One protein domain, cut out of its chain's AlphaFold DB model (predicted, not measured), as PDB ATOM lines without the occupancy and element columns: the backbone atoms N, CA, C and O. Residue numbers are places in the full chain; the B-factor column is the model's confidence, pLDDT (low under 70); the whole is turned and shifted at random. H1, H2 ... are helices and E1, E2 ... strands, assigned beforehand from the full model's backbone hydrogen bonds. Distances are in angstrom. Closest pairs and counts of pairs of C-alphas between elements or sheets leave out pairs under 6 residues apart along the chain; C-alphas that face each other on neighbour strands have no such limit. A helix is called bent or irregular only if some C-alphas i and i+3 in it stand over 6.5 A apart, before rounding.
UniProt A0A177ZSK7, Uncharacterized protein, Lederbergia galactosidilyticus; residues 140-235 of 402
ATOM      1  N   LYS A 140      30.654 129.228  86.731       90.62
ATOM      2  CA  LYS A 140      32.049 129.152  87.183       90.62
ATOM      3  C   LYS A 140      32.116 128.640  88.624       90.62
ATOM      4  O   LYS A 140      31.306 129.007  89.472       90.62
ATOM      5  N   GLY A 141      33.057 127.735  88.885       85.38
ATOM      6  CA  GLY A 141      33.220 127.074  90.186       85.38
ATOM      7  C   GLY A 141      32.238 125.931  90.470       85.38
ATOM      8  O   GLY A 141      32.448 125.191  91.425       85.38
ATOM      9  N   THR A 142      31.195 125.737  89.651       86.81
ATOM     10  CA  THR A 142      30.293 124.568  89.757       86.81
ATOM     11  C   THR A 142      30.683 123.444  88.796       86.81
ATOM     12  O   THR A 142      30.428 122.274  89.078       86.81
ATOM     13  N   LEU A 143      31.266 123.798  87.649       90.25
ATOM     14  CA  LEU A 143      31.651 122.877  86.580       90.25
ATOM     15  C   LEU A 143      33.142 123.021  86.242       90.25
ATOM     16  O   LEU A 143      33.710 124.084  86.507       90.25
ATOM     17  N   PRO A 144      33.770 121.986  85.649       90.81
ATOM     18  CA  PRO A 144      35.159 122.056  85.205       90.81
ATOM     19  C   PRO A 144      35.382 123.214  84.226       90.81
ATOM     20  O   PRO A 144      34.598 123.403  83.292       90.81
ATOM     21  N   ASN A 145      36.461 123.976  84.420       90.94
ATOM     22  CA  ASN A 145      36.754 125.145  83.586       90.94
ATOM     23  C   ASN A 145      36.979 124.768  82.117       90.94
ATOM     24  O   ASN A 145      36.481 125.467  81.244       90.94
ATOM     25  N   ASP A 146      37.637 123.641  81.839       90.88
ATOM     26  CA  ASP A 146      37.889 123.187  80.464       90.88
ATOM     27  C   ASP A 146      36.586 122.906  79.709       90.88
ATOM     28  O   ASP A 146      36.418 123.313  78.560       90.88
ATOM     29  N   PHE A 147      35.608 122.310  80.394       93.25
ATOM     30  CA  PHE A 147      34.275 122.098  79.845       93.25
ATOM     31  C   PHE A 147      33.556 123.429  79.568       93.25
ATOM     32  O   PHE A 147      32.968 123.605  78.502       93.25
ATOM     33  N   LEU A 148      33.630 124.397  80.489       94.00
ATOM     34  CA  LEU A 148      33.055 125.733  80.275       94.00
ATOM     35  C   LEU A 148      33.734 126.475  79.112       94.00
ATOM     36  O   LEU A 148      33.046 127.149  78.341       94.00
ATOM     37  N   ASN A 149      35.049 126.311  78.947       93.19
ATOM     38  CA  ASN A 149      35.808 126.876  77.833       93.19
ATOM     39  C   ASN A 149      35.323 126.306  76.494       93.19
ATOM     40  O   ASN A 149      35.092 127.085  75.573       93.19
ATOM     41  N   LYS A 150      35.047 124.995  76.402       94.88
ATOM     42  CA  LYS A 150      34.451 124.395  75.191       94.88
ATOM     43  C   LYS A 150      33.084 124.969  74.842       94.88
ATOM     44  O   LYS A 150      32.815 125.242  73.673       94.88
ATOM     45  N   ILE A 151      32.239 125.234  75.840       94.94
ATOM     46  CA  ILE A 151      30.963 125.910  75.578       94.94
ATOM     47  C   ILE A 151      31.203 127.344  75.081       94.94
ATOM     48  O   ILE A 151      30.521 127.798  74.161       94.94
ATOM     49  N   SER A 152      32.169 128.059  75.664       93.50
ATOM     50  CA  SER A 152      32.528 129.413  75.235       93.50
ATOM     51  C   SER A 152      33.037 129.434  73.791       93.50
ATOM     52  O   SER A 152      32.540 130.230  72.996       93.50
ATOM     53  N   GLU A 153      33.953 128.534  73.423       92.75
ATOM     54  CA  GLU A 153      34.444 128.350  72.047       92.75
ATOM     55  C   GLU A 153      33.270 128.161  71.073       92.75
ATOM     56  O   GLU A 153      33.121 128.937  70.128       92.75
ATOM     57  N   PHE A 154      32.346 127.246  71.386       93.19
ATOM     58  CA  PHE A 154      31.132 127.011  70.596       93.19
ATOM     59  C   PHE A 154      30.260 128.270  70.415       93.19
ATOM     60  O   PHE A 154      29.619 128.450  69.378       93.19
ATOM     61  N   THR A 155      30.225 129.181  71.396       89.69
ATOM     62  CA  THR A 155      29.472 130.440  71.238       89.69
ATOM     63  C   THR A 155      30.122 131.430  70.271       89.69
ATOM     64  O   THR A 155      29.412 132.219  69.627       89.69
ATOM     65  N   MET A 156      31.451 131.376  70.158       87.12
ATOM     66  CA  MET A 156      32.265 132.251  69.314       87.12
ATOM     67  C   MET A 156      32.399 131.723  67.882       87.12
ATOM     68  O   MET A 156      32.627 132.513  66.966       87.12
ATOM     69  N   GLU A 157      32.200 130.421  67.671       83.94
ATOM     70  CA  GLU A 157      32.201 129.804  66.347       83.94
ATOM     71  C   GLU A 157      31.148 130.432  65.409       83.94
ATOM     72  O   GLU A 157      29.985 130.675  65.763       83.94
ATOM     73  N   THR A 158      31.578 130.709  64.174       71.19
ATOM     74  CA  THR A 158      30.710 131.152  63.072       71.19
ATOM     75  C   THR A 158      30.093 129.972  62.325       71.19
ATOM     76  O   THR A 158      28.999 130.099  61.772       71.19
ATOM     77  N   ILE A 159      30.783 128.830  62.331       73.44
ATOM     78  CA  ILE A 159      30.370 127.561  61.736       73.44
ATOM     79  C   ILE A 159      30.631 126.479  62.778       73.44
ATOM     80  O   ILE A 159      31.725 126.413  63.325       73.44
ATOM     81  N   ASP A 160      29.622 125.647  63.023       79.12
ATOM     82  CA  ASP A 160      29.723 124.508  63.931       79.12
ATOM     83  C   ASP A 160      30.746 123.491  63.410       79.12
ATOM     84  O   ASP A 160      30.650 123.045  62.262       79.12
ATOM     85  N   SER A 161      31.691 123.097  64.261       73.00
ATOM     86  CA  SER A 161      32.747 122.129  63.921       73.00
ATOM     87  C   SER A 161      32.226 120.755  63.469       73.00
ATOM     88  O   SER A 161      32.872 120.096  62.657       73.00
ATOM     89  N   GLU A 162      31.031 120.338  63.901       78.12
ATOM     90  CA  GLU A 162      30.386 119.093  63.452       78.12
ATOM     91  C   GLU A 162      29.337 119.329  62.347       78.12
ATOM     92  O   GLU A 162      28.528 118.448  62.043       78.12
ATOM     93  N   SER A 163      29.337 120.515  61.725       82.50
ATOM     94  CA  SER A 163      28.459 120.884  60.606       82.50
ATOM     95  C   SER A 163      26.959 120.741  60.903       82.50
ATOM     96  O   SER A 163      26.157 120.420  60.019       82.50
ATOM     97  N   TRP A 164      26.538 120.983  62.148       87.75
ATOM     98  CA  TRP A 164      25.121 120.961  62.495       87.75
ATOM     99  C   TRP A 164      24.336 122.072  61.780       87.75
ATOM    100  O   TRP A 164      24.747 123.229  61.705       87.75
ATOM    101  N   GLY A 165      23.139 121.731  61.293       85.94
ATOM    102  CA  GLY A 165      22.208 122.714  60.740       85.94
ATOM    103  C   GLY A 165      21.745 123.730  61.796       85.94
ATOM    104  O   GLY A 165      21.656 123.408  62.983       85.94
ATOM    105  N   LYS A 166      21.383 124.944  61.355       86.81
ATOM    106  CA  LYS A 166      21.014 126.077  62.232       86.81
ATOM    107  C   LYS A 166      19.984 125.724  63.312       86.81
ATOM    108  O   LYS A 166      20.124 126.139  64.457       86.81
ATOM    109  N   GLU A 167      18.966 124.939  62.964       89.19
ATOM    110  CA  GLU A 167      17.928 124.523  63.914       89.19
ATOM    111  C   GLU A 167      18.497 123.684  65.065       89.19
ATOM    112  O   GLU A 167      18.194 123.944  66.232       89.19
ATOM    113  N   ARG A 168      19.361 122.710  64.752       92.69
ATOM    114  CA  ARG A 168      19.989 121.844  65.753       92.69
ATOM    115  C   ARG A 168      20.918 122.649  66.658       92.69
ATOM    116  O   ARG A 168      20.839 122.508  67.874       92.69
ATOM    117  N   VAL A 169      21.723 123.542  66.076       92.94
ATOM    118  CA  VAL A 169      22.580 124.477  66.823       92.94
ATOM    119  C   VAL A 169      21.739 125.299  67.801       92.94
ATOM    120  O   VAL A 169      22.008 125.302  69.000       92.94
ATOM    121  N   ARG A 170      20.655 125.925  67.330       92.44
ATOM    122  CA  ARG A 170      19.755 126.718  68.179       92.44
ATOM    123  C   ARG A 170      19.118 125.890  69.298       92.44
ATOM    124  O   ARG A 170      19.032 126.344  70.439       92.44
ATOM    125  N   LYS A 171      18.690 124.660  69.005       94.88
ATOM    126  CA  LYS A 171      18.181 123.723  70.019       94.88
ATOM    127  C   LYS A 171      19.236 123.380  71.064       94.88
ATOM    128  O   LYS A 171      18.899 123.314  72.246       94.88
ATOM    129  N   PHE A 172      20.488 123.232  70.652       96.44
ATOM    130  CA  PHE A 172      21.591 122.964  71.562       96.44
ATOM    131  C   PHE A 172      21.894 124.151  72.482       96.44
ATOM    132  O   PHE A 172      22.075 123.953  73.678       96.44
ATOM    133  N   TYR A 173      21.820 125.393  71.990       96.00
ATOM    134  CA  TYR A 173      21.886 126.580  72.855       96.00
ATOM    135  C   TYR A 173      20.809 126.557  73.950       96.00
ATOM    136  O   TYR A 173      21.111 126.772  75.125       96.00
ATOM    137  N   HIS A 174      19.552 126.263  73.593       96.94
ATOM    138  CA  HIS A 174      18.478 126.128  74.582       96.94
ATOM    139  C   HIS A 174      18.768 125.015  75.595       96.94
ATOM    140  O   HIS A 174      18.550 125.217  76.790       96.94
ATOM    141  N   PHE A 175      19.267 123.870  75.130       97.56
ATOM    142  CA  PHE A 175      19.657 122.753  75.982       97.56
ATOM    143  C   PHE A 175      20.769 123.141  76.967       97.56
ATOM    144  O   PHE A 175      20.602 122.932  78.165       97.56
ATOM    145  N   LEU A 176      21.845 123.786  76.509       97.44
ATOM    146  CA  LEU A 176      22.945 124.239  77.366       97.44
ATOM    147  C   LEU A 176      22.471 125.247  78.419       97.44
ATOM    148  O   LEU A 176      22.774 125.097  79.599       97.44
ATOM    149  N   ILE A 177      21.664 126.239  78.028       97.38
ATOM    150  CA  ILE A 177      21.083 127.214  78.967       97.38
ATOM    151  C   ILE A 177      20.224 126.502  80.019       97.38
ATOM    152  O   ILE A 177      20.313 126.805  81.212       97.38
ATOM    153  N   ALA A 178      19.374 125.570  79.585       97.00
ATOM    154  CA  ALA A 178      18.522 124.782  80.466       97.00
ATOM    155  C   ALA A 178      19.349 123.954  81.458       97.00
ATOM    156  O   ALA A 178      19.094 124.003  82.664       97.00
ATOM    157  N   TYR A 179      20.365 123.258  80.951       97.06
ATOM    158  CA  TYR A 179      21.279 122.433  81.724       97.06
ATOM    159  C   TYR A 179      22.032 123.266  82.772       97.06
ATOM    160  O   TYR A 179      21.929 122.974  83.960       97.06
ATOM    161  N   LEU A 180      22.692 124.362  82.380       96.38
ATOM    162  CA  LEU A 180      23.442 125.229  83.302       96.38
ATOM    163  C   LEU A 180      22.540 125.830  84.394       96.38
ATOM    164  O   LEU A 180      22.913 125.933  85.566       96.38
ATOM    165  N   ARG A 181      21.302 126.202  84.047       95.38
ATOM    166  CA  ARG A 181      20.308 126.670  85.027       95.38
ATOM    167  C   ARG A 181      19.913 125.593  86.024       95.38
ATOM    168  O   ARG A 181      19.798 125.900  87.211       95.38
ATOM    169  N   LEU A 182      19.686 124.368  85.560       95.38
ATOM    170  CA  LEU A 182      19.293 123.263  86.423       95.38
ATOM    171  C   LEU A 182      20.463 122.799  87.299       95.38
ATOM    172  O   LEU A 182      20.290 122.628  88.505       95.38
ATOM    173  N   ARG A 183      21.670 122.708  86.732       94.12
ATOM    174  CA  ARG A 183      22.884 122.242  87.412       94.12
ATOM    175  C   ARG A 183      23.320 123.101  88.593       94.12
ATOM    176  O   ARG A 183      23.866 122.573  89.559       94.12
ATOM    177  N   ARG A 184      23.033 124.404  88.558       91.81
ATOM    178  CA  ARG A 184      23.254 125.308  89.702       91.81
ATOM    179  C   ARG A 184      22.304 125.054  90.871       91.81
ATOM    180  O   ARG A 184      22.594 125.449  91.992       91.81
ATOM    181  N   ARG A 185      21.150 124.435  90.617       91.31
ATOM    182  CA  ARG A 185      20.126 124.153  91.635       91.31
ATOM    183  C   ARG A 185      20.187 122.718  92.134       91.31
ATOM    184  O   ARG A 185      19.798 122.456  93.266       91.31
ATOM    185  N   LYS A 186      20.626 121.796  91.280       92.50
ATOM    186  CA  LYS A 186      20.688 120.365  91.563       92.50
ATOM    187  C   LYS A 186      22.026 119.795  91.121       92.50
ATOM    188  O   LYS A 186      22.474 120.040  90.007       92.50
ATOM    189  N   SER A 187      22.633 118.991  91.989       88.81
ATOM    190  CA  SER A 187      23.863 118.259  91.677       88.81
ATOM    191  C   SER A 187      23.638 117.108  90.700       88.81
ATOM    192  O   SER A 187      24.543 116.773  89.944       88.81
ATOM    193  N   ARG A 188      22.439 116.517  90.721       90.25
ATOM    194  CA  ARG A 188      22.031 115.386  89.887       90.25
ATOM    195  C   ARG A 188      20.679 115.671  89.244       90.25
ATOM    196  O   ARG A 188      19.791 116.197  89.916       90.25
ATOM    197  N   MET A 189      20.533 115.330  87.970       92.12
ATOM    198  CA  MET A 189      19.310 115.524  87.190       92.12
ATOM    199  C   MET A 189      19.132 114.428  86.141       92.12
ATOM    200  O   MET A 189      20.104 113.826  85.682       92.12
ATOM    201  N   GLU A 190      17.889 114.203  85.742       90.38
ATOM    202  CA  GLU A 190      17.553 113.348  84.601       90.38
ATOM    203  C   GLU A 190      17.474 114.195  83.318       90.38
ATOM    204  O   GLU A 190      17.153 115.386  83.366       90.38
ATOM    205  N   PHE A 191      17.790 113.614  82.158       91.31
ATOM    206  CA  PHE A 191      17.848 114.347  80.891       91.31
ATOM    207  C   PHE A 191      16.542 115.083  80.545       91.31
ATOM    208  O   PHE A 191      16.560 116.268  80.195       91.31
ATOM    209  N   LYS A 192      15.383 114.436  80.691       91.44
ATOM    210  CA  LYS A 192      14.072 115.035  80.390       91.44
ATOM    211  C   LYS A 192      13.684 116.115  81.393       91.44
ATOM    212  O   LYS A 192      12.894 117.005  81.061       91.44
ATOM    213  N   GLU A 193      14.267 116.098  82.592       93.00
ATOM    214  CA  GLU A 193      14.101 117.165  83.583       93.00
ATOM    215  C   GLU A 193      14.638 118.510  83.068       93.00
ATOM    216  O   GLU A 193      14.034 119.557  83.337       93.00
ATOM    217  N   ILE A 194      15.719 118.489  82.276       95.12
ATOM    218  CA  ILE A 194      16.334 119.682  81.674       95.12
ATOM    219  C   ILE A 194      15.301 120.416  80.807       95.12
ATOM    220  O   ILE A 194      15.038 121.608  81.000       95.12
ATOM    221  N   GLY A 195      14.649 119.694  79.890       94.19
ATOM    222  CA  GLY A 195      13.607 120.243  79.016       94.19
ATOM    223  C   GLY A 195      12.331 120.633  79.761       94.19
ATOM    224  O   GLY A 195      11.787 121.721  79.536       94.19
ATOM    225  N   ALA A 196      11.875 119.785  80.688       93.19
ATOM    226  CA  ALA A 196      10.669 120.029  81.475       93.19
ATOM    227  C   ALA A 196      10.773 121.326  82.293       93.19
ATOM    228  O   ALA A 196       9.870 122.168  82.253       93.19
ATOM    229  N   THR A 197      11.903 121.520  82.977       92.25
ATOM    230  CA  THR A 197      12.146 122.683  83.840       92.25
ATOM    231  C   THR A 197      12.317 123.970  83.040       92.25
ATOM    232  O   THR A 197      11.920 125.045  83.501       92.25
ATOM    233  N   TYR A 198      12.901 123.877  81.846       95.88
ATOM    234  CA  TYR A 198      13.160 125.033  80.998       95.88
ATOM    235  C   TYR A 198      11.901 125.556  80.308       95.88
ATOM    236  O   TYR A 198      11.604 126.746  80.399       95.88
ATOM    237  N   TYR A 199      11.138 124.677  79.650       93.88
ATOM    238  CA  TYR A 199       9.971 125.093  78.869       93.88
ATOM    239  C   TYR A 199       8.682 125.205  79.688       93.88
ATOM    240  O   TYR A 199       7.769 125.899  79.245       93.88
ATOM    241  N   LYS A 200       8.589 124.527  80.844       91.62
ATOM    242  CA  LYS A 200       7.450 124.588  81.786       91.62
ATOM    243  C   LYS A 200       6.071 124.452  81.125       91.62
ATOM    244  O   LYS A 200       5.114 125.121  81.504       91.62
ATOM    245  N   LYS A 201       5.973 123.594  80.112       90.44
ATOM    246  CA  LYS A 201       4.745 123.346  79.350       90.44
ATOM    247  C   LYS A 201       4.616 121.870  79.008       90.44
ATOM    248  O   LYS A 201       5.613 121.143  79.003       90.44
ATOM    249  N   VAL A 202       3.400 121.443  78.672       82.31
ATOM    250  CA  VAL A 202       3.138 120.091  78.159       82.31
ATOM    251  C   VAL A 202       4.038 119.821  76.948       82.31
ATOM    252  O   VAL A 202       4.166 120.659  76.056       82.31
ATOM    253  N   GLY A 203       4.721 118.675  76.956       85.31
ATOM    254  CA  GLY A 203       5.712 118.305  75.939       85.31
ATOM    255  C   GLY A 203       7.114 118.898  76.143       85.31
ATOM    256  O   GLY A 203       8.029 118.525  75.415       85.31
ATOM    257  N   GLY A 204       7.331 119.761  77.143       88.69
ATOM    258  CA  GLY A 204       8.649 120.336  77.444       88.69
ATOM    259  C   GLY A 204       9.714 119.288  77.783       88.69
ATOM    260  O   GLY A 204      10.858 119.422  77.360       88.69
ATOM    261  N   SER A 205       9.324 118.202  78.455       86.69
ATOM    262  CA  SER A 205      10.201 117.066  78.773       86.69
ATOM    263  C   SER A 205      10.710 116.313  77.542       86.69
ATOM    264  O   SER A 205      11.680 115.582  77.656       86.69
ATOM    265  N   LYS A 206      10.054 116.486  76.384       91.12
ATOM    266  CA  LYS A 206      10.421 115.863  75.104       91.12
ATOM    267  C   LYS A 206      11.113 116.831  74.146       91.12
ATOM    268  O   LYS A 206      11.379 116.494  72.997       91.12
ATOM    269  N   ALA A 207      11.361 118.070  74.577       91.75
ATOM    270  CA  ALA A 207      11.802 119.143  73.689       91.75
ATOM    271  C   ALA A 207      13.188 118.911  73.059       91.75
ATOM    272  O   ALA A 207      13.516 119.593  72.080       91.75
ATOM    273  N   PHE A 208      13.962 117.978  73.626       93.94
ATOM    274  CA  PHE A 208      15.314 117.613  73.209       93.94
ATOM    275  C   PHE A 208      15.458 116.136  72.800       93.94
ATOM    276  O   PHE A 208      16.536 115.765  72.349       93.94
ATOM    277  N   ASP A 209      14.402 115.314  72.893       91.38
ATOM    278  CA  ASP A 209      14.470 113.859  72.653       91.38
ATOM    279  C   ASP A 209      15.036 113.531  71.261       91.38
ATOM    280  O   ASP A 209      15.875 112.649  71.119       91.38
ATOM    281  N   SER A 210      14.648 114.295  70.233       91.19
ATOM    282  CA  SER A 210      15.104 114.092  68.850       91.19
ATOM    283  C   SER A 210      16.608 114.305  68.638       91.19
ATOM    284  O   SER A 210      17.125 113.954  67.582       91.19
ATOM    285  N   TYR A 211      17.291 114.938  69.594       93.06
ATOM    286  CA  TYR A 211      18.720 115.245  69.531       93.06
ATOM    287  C   TYR A 211      19.480 114.756  70.771       93.06
ATOM    288  O   TYR A 211      20.608 115.188  70.989       93.06
ATOM    289  N   GLN A 212      18.885 113.873  71.577       91.12
ATOM    290  CA  GLN A 212      19.480 113.399  72.827       91.12
ATOM    291  C   GLN A 212      20.885 112.831  72.605       91.12
ATOM    292  O   GLN A 212      21.840 113.341  73.185       91.12
ATOM    293  N   ASP A 213      21.024 111.844  71.717       87.88
ATOM    294  CA  ASP A 213      22.296 111.142  71.507       87.88
ATOM    295  C   ASP A 213      23.415 112.090  71.063       87.88
ATOM    296  O   ASP A 213      24.504 112.075  71.627       87.88
ATOM    297  N   VAL A 214      23.128 112.981  70.108       90.69
ATOM    298  CA  VAL A 214      24.122 113.932  69.583       90.69
ATOM    299  C   VAL A 214      24.493 115.019  70.592       90.69
ATOM    300  O   VAL A 214      25.630 115.480  70.610       90.69
ATOM    301  N   PHE A 215      23.558 115.442  71.447       93.94
ATOM    302  CA  PHE A 215      23.854 116.424  72.489       93.94
ATOM    303  C   PHE A 215      24.720 115.814  73.582       93.94
ATOM    304  O   PHE A 215      25.687 116.445  74.002       93.94
ATOM    305  N   ILE A 216      24.394 114.597  74.020       90.88
ATOM    306  CA  ILE A 216      25.163 113.897  75.049       90.88
ATOM    307  C   ILE A 216      26.558 113.549  74.542       90.88
ATOM    308  O   ILE A 216      27.521 113.892  75.217       90.88
ATOM    309  N   ASP A 217      26.684 112.984  73.341       87.44
ATOM    310  CA  ASP A 217      27.988 112.679  72.738       87.44
ATOM    311  C   ASP A 217      28.893 113.921  72.681       87.44
ATOM    312  O   ASP A 217      30.053 113.874  73.093       87.44
ATOM    313  N   ARG A 218      28.346 115.078  72.284       91.94
ATOM    314  CA  ARG A 218      29.098 116.339  72.293       91.94
ATOM    315  C   ARG A 218      29.526 116.765  73.700       91.94
ATOM    316  O   ARG A 218      30.675 117.167  73.881       91.94
ATOM    317  N   LEU A 219      28.644 116.670  74.702       93.19
ATOM    318  CA  LEU A 219      29.012 116.978  76.090       93.19
ATOM    319  C   LEU A 219      30.124 116.054  76.603       93.19
ATOM    320  O   LEU A 219      31.057 116.525  77.247       93.19
ATOM    321  N   GLU A 220      30.031 114.757  76.310       89.12
ATOM    322  CA  GLU A 220      31.011 113.755  76.733       89.12
ATOM    323  C   GLU A 220      32.362 113.948  76.050       89.12
ATOM    324  O   GLU A 220      33.398 113.803  76.698       89.12
ATOM    325  N   LYS A 221      32.373 114.348  74.773       87.12
ATOM    326  CA  LYS A 221      33.591 114.752  74.057       87.12
ATOM    327  C   LYS A 221      34.226 115.994  74.670       87.12
ATOM    328  O   LYS A 221      35.430 116.001  74.904       87.12
ATOM    329  N   TRP A 222      33.432 117.025  74.970       91.75
ATOM    330  CA  TRP A 222      33.929 118.254  75.602       91.75
ATOM    331  C   TRP A 222      34.480 118.024  77.007       91.75
ATOM    332  O   TRP A 222      35.438 118.678  77.406       91.75
ATOM    333  N   LEU A 223      33.876 117.104  77.757       89.12
ATOM    334  CA  LEU A 223      34.312 116.731  79.100       89.12
ATOM    335  C   LEU A 223      35.444 115.694  79.100       89.12
ATOM    336  O   LEU A 223      36.170 115.568  80.083       89.12
ATOM    337  N   ASN A 224      35.562 114.919  78.023       83.56
ATOM    338  CA  ASN A 224      36.380 113.713  77.933       83.56
ATOM    339  C   ASN A 224      36.069 112.677  79.042       83.56
ATOM    340  O   ASN A 224      36.964 111.985  79.547       83.56
ATOM    341  N   ALA A 225      34.794 112.599  79.440       82.06
ATOM    342  CA  ALA A 225      34.252 111.693  80.455       82.06
ATOM    343  C   ALA A 225      32.714 111.551  80.289       82.06
ATOM    344  O   ALA A 225      32.116 112.335  79.549       82.06
ATOM    345  N   PRO A 226      32.053 110.576  80.949       84.31
ATOM    346  CA  PRO A 226      30.606 110.400  80.866       84.31
ATOM    347  C   PRO A 226      29.830 111.617  81.359       84.31
ATOM    348  O   PRO A 226      30.215 112.241  82.350       84.31
ATOM    349  N   ALA A 227      28.668 111.894  80.758       88.44
ATOM    350  CA  ALA A 227      27.846 113.043  81.161       88.44
ATOM    351  C   ALA A 227      27.285 112.905  82.594       88.44
ATOM    352  O   ALA A 227      26.815 113.878  83.187       88.44
ATOM    353  N   TYR A 228      27.406 111.722  83.199       85.56
ATOM    354  CA  TYR A 228      27.195 111.513  84.629       85.56
ATOM    355  C   TYR A 228      28.064 112.430  85.503       85.56
ATOM    356  O   TYR A 228      27.582 112.944  86.511       85.56
ATOM    357  N   GLU A 229      29.309 112.707  85.103       85.81
ATOM    358  CA  GLU A 229      30.222 113.623  85.811       85.81
ATOM    359  C   GLU A 229      29.719 115.077  85.783       85.81
ATOM    360  O   GLU A 229      29.976 115.875  86.685       85.81
ATOM    361  N   LEU A 230      28.912 115.415  84.775       89.69
ATOM    362  CA  LEU A 230      28.190 116.685  84.687       89.69
ATOM    363  C   LEU A 230      26.928 116.705  85.565       89.69
ATOM    364  O   LEU A 230      26.267 117.734  85.687       89.69
ATOM    365  N   GLY A 231      26.601 115.598  86.233       88.75
ATOM    366  CA  GLY A 231      25.404 115.443  87.051       88.75
ATOM    367  C   GLY A 231      24.183 114.952  86.273       88.75
ATOM    368  O   GLY A 231      23.085 114.964  86.827       88.75
ATOM    369  N   ILE A 232      24.330 114.522  85.015       90.50
ATOM    370  CA  ILE A 232      23.232 113.929  84.242       90.50
ATOM    371  C   ILE A 232      23.221 112.422  84.507       90.50
ATOM    372  O   ILE A 232      24.012 111.676  83.940       90.50
ATOM    373  N   ILE A 233      22.356 111.974  85.416       83.06
ATOM    374  CA  ILE A 233      22.433 110.618  85.989       83.06
ATOM    375  C   ILE A 233      21.679 109.547  85.199       83.06
ATOM    376  O   ILE A 233      21.842 108.362  85.467       83.06
ATOM    377  N   SER A 234      20.811 109.951  84.277       75.31
ATOM    378  CA  SER A 234      20.081 109.034  83.410       75.31
ATOM    379  C   SER A 234      19.586 109.771  82.173       75.31
ATOM    380  O   SER A 234      19.223 110.952  82.238       75.31
ATOM    381  N   PHE A 235      19.560 109.038  81.065       77.69
ATOM    382  CA  PHE A 235      18.992 109.462  79.787       77.69
ATOM    383  C   PHE A 235      17.704 108.687  79.450       77.69
ATOM    384  O   PHE A 235      17.291 108.615  78.291       77.69
TER     385      PHE A 235
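This is residues 140 to 235 of the 402 residues of an uncharacterized protein of Lederbergia galactosidilyticus (UniProt A0A177ZSK7). H2, the longest helix, has H3 crossing it toward its last residues, while H1 runs near it with a gap between. H4 crosses past H2 from the beginning of H3 to the first turns of H1, and from there H5 and E1 fold back toward H3, where E1 pairs with residues 189 to 190. The printed part has 96 residues with five named helices and one named strand, in the order H1, H2, H3, H4, H5, E1, and its class is mostly helix. It is compact, with a radius of gyration of the C-alphas of 12.8 A, and rounded, with spans of 33 by 30 by 19 A.

H1, residues 145 to 156, and H2, residues 166 to 183, are near each other, their closest C-alphas 8.4 A apart. H3, residues 191 to 199, touches residues 175 to 182 of H2 about perpendicular, at 83 degrees; the closest C-alphas, of Ala 178 and Tyr 198, are 5.4 A apart. H4, residues 209 to 223, is close to H2 but not clearly touching, the closest C-alphas being those of Phe 172 and Phe 215 at 7.0 A. Their steep tilt of 68 degrees, the same way, is only just short of about perpendicular. Residues 222 to 223 of H4 touch residues 146 to 150 of H1, at a steep tilt of 58 degrees, opposite ways; the closest C-alphas, of Phe 147 and Leu 223, are 5.4 A apart. H5, residues 227 to 230, only just touches H4, with 3 pairs of C-alphas within 8 A, the closest being those of Glu 220 and Ala 227 at 5.5 A. E1, residues 232 to 234, pairs with no named strand, but residues 189 to 190 form a short parallel pairing with it. H1 and H3 are apart. Every O i to N i+4 pair is within hydrogen-bond range in H1 and H2, against 4 of 5 in H3 and 9 of 11 in H4; H5 is too short for such a pair.

H1 begins at C-alpha 145 (36.754, 125.145, 83.586) and measures 16.6 A from first to last C-alpha. H2 measures 25.5 A and ends at C-alpha 183 (22.884, 122.242, 87.412). H3 measures 13.5 A. H4 measures 21.1 A and is irregular, with C-alphas 210 and 213 8.2 A apart. H5 measures 5.1 A, and E1 measures 5.9 A and ends at C-alpha 234 (20.081, 109.034, 83.410).

The two C-alphas farthest apart, those of Asp 146 and Val 202, are 35.0 A apart. The printed part has no cut. The links H4 to H5 and H5 to E1 are tight, the other links are short, and no link is long. The mean pLDDT of the printed part is 89.9, and no printed residue is under 70.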